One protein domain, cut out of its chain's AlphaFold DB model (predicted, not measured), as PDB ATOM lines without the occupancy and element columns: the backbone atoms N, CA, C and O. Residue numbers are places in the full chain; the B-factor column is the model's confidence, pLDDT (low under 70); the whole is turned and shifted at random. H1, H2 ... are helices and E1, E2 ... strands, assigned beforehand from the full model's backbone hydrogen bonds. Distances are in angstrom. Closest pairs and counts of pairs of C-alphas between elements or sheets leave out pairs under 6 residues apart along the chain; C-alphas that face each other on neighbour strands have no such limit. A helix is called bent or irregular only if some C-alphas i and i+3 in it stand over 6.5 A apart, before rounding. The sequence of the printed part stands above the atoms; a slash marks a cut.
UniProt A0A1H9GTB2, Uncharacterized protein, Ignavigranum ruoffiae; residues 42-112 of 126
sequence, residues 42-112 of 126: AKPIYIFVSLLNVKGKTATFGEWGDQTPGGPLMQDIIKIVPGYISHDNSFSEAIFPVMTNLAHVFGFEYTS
ATOM      1  N   ALA A  42     222.142 158.394 309.181       89.50
ATOM      2  CA  ALA A  42     221.930 156.993 309.496       89.50
ATOM      3  C   ALA A  42     222.674 156.067 308.523       89.50
ATOM      4  O   ALA A  42     222.891 156.382 307.351       89.50
ATOM      5  N   LYS A  43     223.006 154.876 309.023       89.50
ATOM      6  CA  LYS A  43     223.451 153.749 308.202       89.50
ATOM      7  C   LYS A  43     222.358 153.379 307.167       89.50
ATOM      8  O   LYS A  43     221.176 153.599 307.434       89.50
ATOM      9  N   PRO A  44     222.717 152.783 306.014       91.81
ATOM     10  CA  PRO A  44     224.044 152.278 305.676       91.81
ATOM     11  C   PRO A  44     225.017 153.315 305.111       91.81
ATOM     12  O   PRO A  44     224.622 154.277 304.459       91.81
ATOM     13  N   ILE A  45     226.312 153.062 305.315       90.06
ATOM     14  CA  ILE A  45     227.411 153.887 304.796       90.06
ATOM     15  C   ILE A  45     228.239 153.053 303.817       90.06
ATOM     16  O   ILE A  45     228.715 151.968 304.156       90.06
ATOM     17  N   TYR A  46     228.431 153.580 302.606       90.19
ATOM     18  CA  TYR A  46     229.314 152.997 301.597       90.19
ATOM     19  C   TYR A  46     230.701 153.627 301.674       90.19
ATOM     20  O   TYR A  46     230.835 154.851 301.674       90.19
ATOM     21  N   ILE A  47     231.736 152.792 301.687       88.81
ATOM     22  CA  ILE A  47     233.129 153.231 301.753       88.81
ATOM     23  C   ILE A  47     233.794 152.921 300.423       88.81
ATOM     24  O   ILE A  47     233.951 151.760 300.066       88.81
ATOM     25  N   PHE A  48     234.231 153.959 299.714       89.50
ATOM     26  CA  PHE A  48     235.015 153.826 298.491       89.50
ATOM     27  C   PHE A  48     236.438 154.306 298.751       89.50
ATOM     28  O   PHE A  48     236.642 155.438 299.187       89.50
ATOM     29  N   VAL A  49     237.423 153.466 298.433       90.25
ATOM     30  CA  VAL A  49     238.840 153.834 298.516       90.25
ATOM     31  C   VAL A  49     239.443 153.826 297.119       90.25
ATOM     32  O   VAL A  49     239.208 152.922 296.316       90.25
ATOM     33  N   SER A  50     240.207 154.868 296.806       91.38
ATOM     34  CA  SER A  50     240.991 154.956 295.577       91.38
ATOM     35  C   SER A  50     242.411 155.381 295.910       91.38
ATOM     36  O   SER A  50     242.619 156.395 296.574       91.38
ATOM     37  N   LEU A  51     243.384 154.618 295.425       88.75
ATOM     38  CA  LEU A  51     244.786 155.006 295.455       88.75
ATOM     39  C   LEU A  51     245.096 155.807 294.191       88.75
ATOM     40  O   LEU A  51     244.732 155.394 293.089       88.75
ATOM     41  N   LEU A  52     245.754 156.953 294.355       90.25
ATOM     42  CA  LEU A  52     246.055 157.891 293.274       90.25
ATOM     43  C   LEU A  52     247.566 158.067 293.113       90.25
ATOM     44  O   LEU A  52     248.307 158.066 294.098       90.25
ATOM     45  N   ASN A  53     248.003 158.300 291.876       87.75
ATOM     46  CA  ASN A  53     249.400 158.507 291.503       87.75
ATOM     47  C   ASN A  53     250.311 157.358 291.958       87.75
ATOM     48  O   ASN A  53     251.383 157.610 292.513       87.75
ATOM     49  N   VAL A  54     249.869 156.104 291.829       87.38
ATOM     50  CA  VAL A  54     250.595 154.939 292.368       87.38
ATOM     51  C   VAL A  54     251.483 154.221 291.354       87.38
ATOM     52  O   VAL A  54     252.178 153.282 291.723       87.38
ATOM     53  N   LYS A  55     251.552 154.687 290.104       88.62
ATOM     54  CA  LYS A  55     252.340 154.014 289.066       88.62
ATOM     55  C   LYS A  55     253.837 153.988 289.387       88.62
ATOM     56  O   LYS A  55     254.426 155.001 289.757       88.62
ATOM     57  N   GLY A  56     254.460 152.833 289.152       85.56
ATOM     58  CA  GLY A  56     255.901 152.601 289.271       85.56
ATOM     59  C   GLY A  56     256.393 152.503 290.708       85.56
ATOM     60  O   GLY A  56     257.598 152.512 290.941       85.56
ATOM     61  N   LYS A  57     255.475 152.436 291.667       85.19
ATOM     62  CA  LYS A  57     255.784 152.560 293.076       85.19
ATOM     63  C   LYS A  57     255.547 151.260 293.848       85.19
ATOM     64  O   LYS A  57     254.684 150.470 293.475       85.19
ATOM     65  N   THR A  58     256.278 151.077 294.944       84.50
ATOM     66  CA  THR A  58     256.214 149.897 295.825       84.50
ATOM     67  C   THR A  58     255.837 150.292 297.253       84.50
ATOM     68  O   THR A  58     255.984 151.455 297.644       84.50
ATOM     69  N   ALA A  59     255.352 149.336 298.045       81.62
ATOM     70  CA  ALA A  59     255.258 149.504 299.497       81.62
ATOM     71  C   ALA A  59     256.349 148.682 300.198       81.62
ATOM     72  O   ALA A  59     256.917 147.756 299.619       81.62
ATOM     73  N   THR A  60     256.662 149.050 301.437       84.12
ATOM     74  CA  THR A  60     257.513 148.251 302.322       84.12
ATOM     75  C   THR A  60     256.715 147.687 303.483       84.12
ATOM     76  O   THR A  60     255.704 148.261 303.882       84.12
ATOM     77  N   PHE A  61     257.163 146.574 304.044       76.00
ATOM     78  CA  PHE A  61     256.581 145.953 305.222       76.00
ATOM     79  C   PHE A  61     257.678 145.434 306.157       76.00
ATOM     80  O   PHE A  61     258.847 145.333 305.782       76.00
ATOM     81  N   GLY A  62     257.300 145.153 307.405       70.81
ATOM     82  CA  GLY A  62     258.226 144.669 308.425       70.81
ATOM     83  C   GLY A  62     259.246 145.716 308.893       70.81
ATOM     84  O   GLY A  62     259.317 146.851 308.413       70.81
ATOM     85  N   GLU A  63     260.042 145.341 309.893       69.25
ATOM     86  CA  GLU A  63     261.092 146.210 310.442       69.25
ATOM     87  C   GLU A  63     262.327 146.292 309.538       69.25
ATOM     88  O   GLU A  63     263.041 147.294 309.563       69.25
ATOM     89  N   TRP A  64     262.530 145.275 308.698       70.06
ATOM     90  CA  TRP A  64     263.685 145.141 307.811       70.06
ATOM     91  C   TRP A  64     263.507 145.841 306.457       70.06
ATOM     92  O   TRP A  64     264.455 145.913 305.678       70.06
ATOM     93  N   GLY A  65     262.331 146.430 306.203       66.50
ATOM     94  CA  GLY A  65     262.061 147.192 304.984       66.50
ATOM     95  C   GLY A  65     261.836 146.316 303.754       66.50
ATOM     96  O   GLY A  65     262.150 146.741 302.642       66.50
ATOM     97  N   ASP A  66     261.293 145.117 303.958       73.50
ATOM     98  CA  ASP A  66     260.950 144.181 302.893       73.50
ATOM     99  C   ASP A  66     259.980 144.840 301.906       73.50
ATOM    100  O   ASP A  66     259.085 145.582 302.309       73.50
ATOM    101  N   GLN A  67     260.162 144.625 300.604       74.06
ATOM    102  CA  GLN A  67     259.329 145.248 299.570       74.06
ATOM    103  C   GLN A  67     258.137 144.377 299.191       74.06
ATOM    104  O   GLN A  67     258.192 143.154 299.285       74.06
ATOM    105  N   THR A  68     257.076 145.017 298.698       69.44
ATOM    106  CA  THR A  68     255.862 144.353 298.216       69.44
ATOM    107  C   THR A  68     256.152 143.153 297.318       69.44
ATOM    108  O   THR A  68     256.824 143.332 296.296       69.44
ATOM    109  N   PRO A  69     255.590 141.964 297.620       70.94
ATOM    110  CA  PRO A  69     255.836 140.747 296.843       70.94
ATOM    111  C   PRO A  69     255.498 140.892 295.354       70.94
ATOM    112  O   PRO A  69     256.148 140.286 294.506       70.94
ATOM    113  N   GLY A  70     254.501 141.722 295.028       71.69
ATOM    114  CA  GLY A  70     254.044 141.956 293.654       71.69
ATOM    115  C   GLY A  70     254.932 142.881 292.811       71.69
ATOM    116  O   GLY A  70     254.656 143.056 291.626       71.69
ATOM    117  N   GLY A  71     255.980 143.480 293.388       81.31
ATOM    118  CA  GLY A  71     256.802 144.483 292.705       81.31
ATOM    119  C   GLY A  71     256.091 145.837 292.517       81.31
ATOM    120  O   GLY A  71     255.138 146.141 293.238       81.31
ATOM    121  N   PRO A  72     256.577 146.700 291.602       85.38
ATOM    122  CA  PRO A  72     256.007 148.028 291.378       85.38
ATOM    123  C   PRO A  72     254.594 147.990 290.787       85.38
ATOM    124  O   PRO A  72     254.311 147.250 289.846       85.38
ATOM    125  N   LEU A  73     253.719 148.868 291.279       85.94
ATOM    126  CA  LEU A  73     252.354 149.002 290.780       85.94
ATOM    127  C   LEU A  73     252.329 149.506 289.329       85.94
ATOM    128  O   LEU A  73     252.948 150.513 288.980       85.94
ATOM    129  N   MET A  74     251.559 148.831 288.474       87.31
ATOM    130  CA  MET A  74     251.497 149.132 287.035       87.31
ATOM    131  C   MET A  74     250.513 150.255 286.686       87.31
ATOM    132  O   MET A  74     250.669 150.942 285.673       87.31
ATOM    133  N   GLN A  75     249.484 150.428 287.514       86.75
ATOM    134  CA  GLN A  75     248.401 151.386 287.308       86.75
ATOM    135  C   GLN A  75     248.667 152.678 288.076       86.75
ATOM    136  O   GLN A  75     249.297 152.665 289.126       86.75
ATOM    137  N   ASP A  76     248.168 153.800 287.556       87.44
ATOM    138  CA  ASP A  76     248.298 155.099 288.224       87.44
ATOM    139  C   ASP A  76     247.165 155.378 289.217       87.44
ATOM    140  O   ASP A  76     247.363 156.032 290.239       87.44
ATOM    141  N   ILE A  77     245.982 154.832 288.931       89.50
ATOM    142  CA  ILE A  77     244.793 154.920 289.774       89.50
ATOM    143  C   ILE A  77     244.287 153.506 290.015       89.50
ATOM    144  O   ILE A  77     244.046 152.770 289.059       89.50
ATOM    145  N   ILE A  78     244.082 153.158 291.282       88.56
ATOM    146  CA  ILE A  78     243.553 151.858 291.692       88.56
ATOM    147  C   ILE A  78     242.298 152.094 292.515       88.56
ATOM    148  O   ILE A  78     242.331 152.800 293.520       88.56
ATOM    149  N   LYS A  79     241.181 151.520 292.067       88.31
ATOM    150  CA  LYS A  79     239.883 151.616 292.738       88.31
ATOM    151  C   LYS A  79     239.599 150.311 293.455       88.31
ATOM    152  O   LYS A  79     239.719 149.245 292.856       88.31
ATOM    153  N   ILE A  80     239.210 150.415 294.714       87.25
ATOM    154  CA  ILE A  80     238.968 149.267 295.578       87.25
ATOM    155  C   ILE A  80     237.474 148.968 295.629       87.25
ATOM    156  O   ILE A  80     236.647 149.880 295.535       87.25
ATOM    157  N   VAL A  81     237.139 147.684 295.765       78.62
ATOM    158  CA  VAL A  81     235.761 147.238 295.996       78.62
ATOM    159  C   VAL A  81     235.215 147.947 297.240       78.62
ATOM    160  O   VAL A  81     235.914 148.012 298.254       78.62
ATOM    161  N   PRO A  82     233.995 148.504 297.180       82.19
ATOM    162  CA  PRO A  82     233.461 149.257 298.299       82.19
ATOM    163  C   PRO A  82     233.186 148.380 299.520       82.19
ATOM    164  O   PRO A  82     232.726 147.246 299.398       82.19
ATOM    165  N   GLY A  83     233.417 148.953 300.698       84.50
ATOM    166  CA  GLY A  83     232.942 148.420 301.973       84.50
ATOM    167  C   GLY A  83     231.521 148.894 302.263       84.50
ATOM    168  O   GLY A  83     231.106 149.958 301.790       84.50
ATOM    169  N   TYR A  84     230.781 148.117 303.051       87.56
ATOM    170  CA  TYR A  84     229.392 148.408 303.405       87.56
ATOM    171  C   TYR A  84     229.182 148.291 304.914       87.56
ATOM    172  O   TYR A  84     229.270 147.199 305.476       87.56
ATOM    173  N   ILE A  85     228.893 149.418 305.567       87.50
ATOM    174  CA  ILE A  85     228.549 149.461 306.990       87.50
ATOM    175  C   ILE A  85     227.038 149.510 307.124       87.50
ATOM    176  O   ILE A  85     226.395 150.481 306.730       87.50
ATOM    177  N   SER A  86     226.493 148.478 307.747       87.88
ATOM    178  CA  SER A  86     225.079 148.277 308.021       87.88
ATOM    179  C   SER A  86     224.803 148.277 309.525       87.88
ATOM    180  O   SER A  86     225.705 148.453 310.354       87.88
ATOM    181  N   HIS A  87     223.534 148.123 309.890       84.25
ATOM    182  CA  HIS A  87     223.148 147.933 311.285       84.25
ATOM    183  C   HIS A  87     223.568 146.564 311.832       84.25
ATOM    184  O   HIS A  87     223.792 146.457 313.034       84.25
ATOM    185  N   ASP A  88     223.725 145.574 310.955       86.19
ATOM    186  CA  ASP A  88     223.883 144.170 311.328       86.19
ATOM    187  C   ASP A  88     225.347 143.720 311.390       86.19
ATOM    188  O   ASP A  88     225.624 142.632 311.884       86.19
ATOM    189  N   ASN A  89     226.285 144.542 310.904       83.19
ATOM    190  CA  ASN A  89     227.712 144.231 310.911       83.19
ATOM    191  C   ASN A  89     228.538 145.241 311.716       83.19
ATOM    192  O   ASN A  89     228.234 146.437 311.825       83.19
ATOM    193  N   SER A  90     229.621 144.726 312.284       85.12
ATOM    194  CA  SER A  90     230.665 145.494 312.942       85.12
ATOM    195  C   SER A  90     231.485 146.303 311.929       85.12
ATOM    196  O   SER A  90     231.489 146.043 310.723       85.12
ATOM    197  N   PHE A  91     232.220 147.302 312.425       86.50
ATOM    198  CA  PHE A  91     233.155 148.072 311.598       86.50
ATOM    199  C   PHE A  91     234.215 147.171 310.947       86.50
ATOM    200  O   PHE A  91     234.486 147.308 309.755       86.50
ATOM    201  N   SER A  92     234.777 146.237 311.719       86.94
ATOM    202  CA  SER A  92     235.816 145.318 311.257       86.94
ATOM    203  C   SER A  92     235.330 144.438 310.103       86.94
ATOM    204  O   SER A  92     235.998 144.367 309.075       86.94
ATOM    205  N   GLU A  93     234.137 143.845 310.213       86.38
ATOM    206  CA  GLU A  93     233.541 143.046 309.128       86.38
ATOM    207  C   GLU A  93     233.304 143.886 307.868       86.38
ATOM    208  O   GLU A  93     233.549 143.438 306.749       86.38
ATOM    209  N   ALA A  94     232.845 145.129 308.034       87.69
ATOM    210  CA  ALA A  94     232.573 146.022 306.916       87.69
ATOM    211  C   ALA A  94     233.842 146.492 306.187       87.69
ATOM    212  O   ALA A  94     233.809 146.709 304.971       87.69
ATOM    213  N   ILE A  95     234.948 146.678 306.918       89.12
ATOM    214  CA  ILE A  95     236.204 147.205 306.374       89.12
ATOM    215  C   ILE A  95     237.168 146.110 305.910       89.12
ATOM    216  O   ILE A  95     237.987 146.368 305.027       89.12
ATOM    217  N   PHE A  96     237.042 144.885 306.429       89.00
ATOM    218  CA  PHE A  96     237.828 143.723 306.013       89.00
ATOM    219  C   PHE A  96     237.953 143.571 304.483       89.00
ATOM    220  O   PHE A  96     239.087 143.473 303.998       89.00
ATOM    221  N   PRO A  97     236.865 143.605 303.679       88.62
ATOM    222  CA  PRO A  97     236.988 143.479 302.227       88.62
ATOM    223  C   PRO A  97     237.735 144.658 301.592       88.62
ATOM    224  O   PRO A  97     238.445 144.468 300.606       88.62
ATOM    225  N   VAL A  98     237.626 145.867 302.151       90.19
ATOM    226  CA  VAL A  98     238.347 147.049 301.653       90.19
ATOM    227  C   VAL A  98     239.844 146.894 301.902       90.19
ATOM    228  O   VAL A  98     240.637 147.041 300.969       90.19
ATOM    229  N   MET A  99     240.235 146.550 303.132       90.12
ATOM    230  CA  MET A  99     241.649 146.390 303.491       90.12
ATOM    231  C   MET A  99     242.287 145.200 302.787       90.12
ATOM    232  O   MET A  99     243.397 145.318 302.279       90.12
ATOM    233  N   THR A 100     241.568 144.085 302.662       89.56
ATOM    234  CA  THR A 100     242.064 142.900 301.948       89.56
ATOM    235  C   THR A 100     242.302 143.192 300.469       89.56
ATOM    236  O   THR A 100     243.357 142.850 299.942       89.56
ATOM    237  N   ASN A 101     241.384 143.891 299.795       90.06
ATOM    238  CA  ASN A 101     241.602 144.273 298.398       90.06
ATOM    239  C   ASN A 101     242.775 145.253 298.239       90.06
ATOM    240  O   ASN A 101     243.515 145.170 297.262       90.06
ATOM    241  N   LEU A 102     242.975 146.173 299.188       89.50
ATOM    242  CA  LEU A 102     244.171 147.020 299.197       89.50
ATOM    243  C   LEU A 102     245.445 146.186 299.400       89.50
ATOM    244  O   LEU A 102     246.431 146.419 298.711       89.50
ATOM    245  N   ALA A 103     245.424 145.191 300.287       88.25
ATOM    246  CA  ALA A 103     246.552 144.291 300.512       88.25
ATOM    247  C   ALA A 103     246.915 143.519 299.227       88.25
ATOM    248  O   ALA A 103     248.084 143.469 298.841       88.25
ATOM    249  N   HIS A 104     245.904 143.018 298.505       88.56
ATOM    250  CA  HIS A 104     246.067 142.326 297.217       88.56
ATOM    251  C   HIS A 104     246.731 143.199 296.159       88.56
ATOM    252  O   HIS A 104     247.581 142.722 295.408       88.56
ATOM    253  N   VAL A 105     246.393 144.489 296.116       87.00
ATOM    254  CA  VAL A 105     247.027 145.453 295.204       87.00
ATOM    255  C   VAL A 105     248.539 145.500 295.413       87.00
ATOM    256  O   VAL A 105     249.293 145.602 294.448       87.00
ATOM    257  N   PHE A 106     248.988 145.373 296.657       82.56
ATOM    258  CA  PHE A 106     250.398 145.353 297.029       82.56
ATOM    259  C   PHE A 106     251.015 143.937 297.034       82.56
ATOM    260  O   PHE A 106     252.179 143.770 297.399       82.56
ATOM    261  N   GLY A 107     250.281 142.917 296.582       82.94
ATOM    262  CA  GLY A 107     250.759 141.535 296.473       82.94
ATOM    263  C   GLY A 107     250.739 140.741 297.781       82.94
ATOM    264  O   GLY A 107     251.375 139.692 297.850       82.94
ATOM    265  N   PHE A 108     250.041 141.220 298.810       82.94
ATOM    266  CA  PHE A 108     249.773 140.448 300.027       82.94
ATOM    267  C   PHE A 108     248.517 139.591 299.851       82.94
ATOM    268  O   PHE A 108     247.655 139.933 299.048       82.94
ATOM    269  N   GLU A 109     248.382 138.503 300.611       78.94
ATOM    270  CA  GLU A 109     247.188 137.643 300.553       78.94
ATOM    271  C   GLU A 109     246.010 138.185 301.374       78.94
ATOM    272  O   GLU A 109     244.859 137.984 300.991       78.94
ATOM    273  N   TYR A 110     246.275 138.884 302.484       77.50
ATOM    274  CA  TYR A 110     245.250 139.396 303.400       77.50
ATOM    275  C   TYR A 110     245.690 140.685 304.104       77.50
ATOM    276  O   TYR A 110     246.878 141.015 304.144       77.50
ATOM    277  N   THR A 111     244.710 141.400 304.667       79.88
ATOM    278  CA  THR A 111     244.937 142.494 305.626       79.88
ATOM    279  C   THR A 111     245.654 141.985 306.878       79.88
ATOM    280  O   THR A 111     245.426 140.853 307.303       79.88
ATOM    281  N   SER A 112     246.501 142.816 307.493       77.94
ATOM    282  CA  SER A 112     247.173 142.472 308.757       77.94
ATOM    283  C   SER A 112     246.384 142.873 310.012       77.94
ATOM    284  O   SER A 112     246.809 142.576 311.129       77.94
TER     285      SER A 112
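AT A GLANCE: This is residues 42 to 112 of the 126 residues of an uncharacterized protein of Ignavigranum ruoffiae (UniProt A0A1H9GTB2). A long, narrow ribbon of two antiparallel strand runs, E1 and E2 going out and E4 and E5 coming back, has one helix, H1, along one side of it. Beyond the E2 and E4 end, E3 and the long loop of residues 62 to 76 make a separate turned-away piece, and residues 106 to 112 fold back after the helix. The printed part has 71 residues with five named strands and then one named helix, in the order E1 E2 E3 E4 E5 H1; E1 pairs with E5 and E2 with E4, in two antiparallel sheets of two strands. The class is mixed, helices and strands, with under half of the residues in named elements. The whole is loose, with a radius of gyration of the C-alphas of 14.0 A, and elongated, spanning 40 by 26 by 15 A.

HOW THE PARTS SIT: E1, residues 45 to 47, runs on into E2, residues 50 to 52, across a break of 2 residues, at 34 degrees. E3, residues 58 to 61, pairs with no named strand, but its residues 60 to 61 pair antiparallel with residues 66 to 67. E4, residues 77 to 79, is antiparallel to E2, at 174 degrees between their directions, with N 51 and O 78 at 2.8 A. E5, residues 83 to 85, is antiparallel to E1, at 159 degrees, with N 45 and O 85 at 2.9 A. H1, residues 91 to 105, has 9 pairs of C-alphas within 8 A of E5, the closest being those of Ile 85 and Ala 94, 5.3 A apart. H1 and E1 are near each other, with 5 pairs of C-alphas within 10 A, and so are H1 and E4, also with 5 pairs. E3 and H1 are apart. In H1, 9 of 11 O i to N i+4 pairs are within hydrogen-bond range.

IN THESE COORDINATES: E1 begins at C-alpha 45, (227.411, 153.887, 304.796). E3 is the longest strand, 10.2 A from C-alpha 58 to C-alpha 61, the latter at (256.581, 145.953, 305.222). H1 measures 21.6 A and ends at C-alpha 105, (247.027, 145.453, 295.204). H1 is irregular, but only just: C-alphas 94 and 97 are 6.9 A apart.

THE WHOLE: The two C-alphas farthest apart are those of Ala 42 and Trp 64, 43.4 A. The printed part has no cut. The link from E3 to E4, 15 residues, is long, and the other links between named elements are tight. The mean pLDDT of the printed part is 84.4, and residues 63, 65 and 68 are under 70.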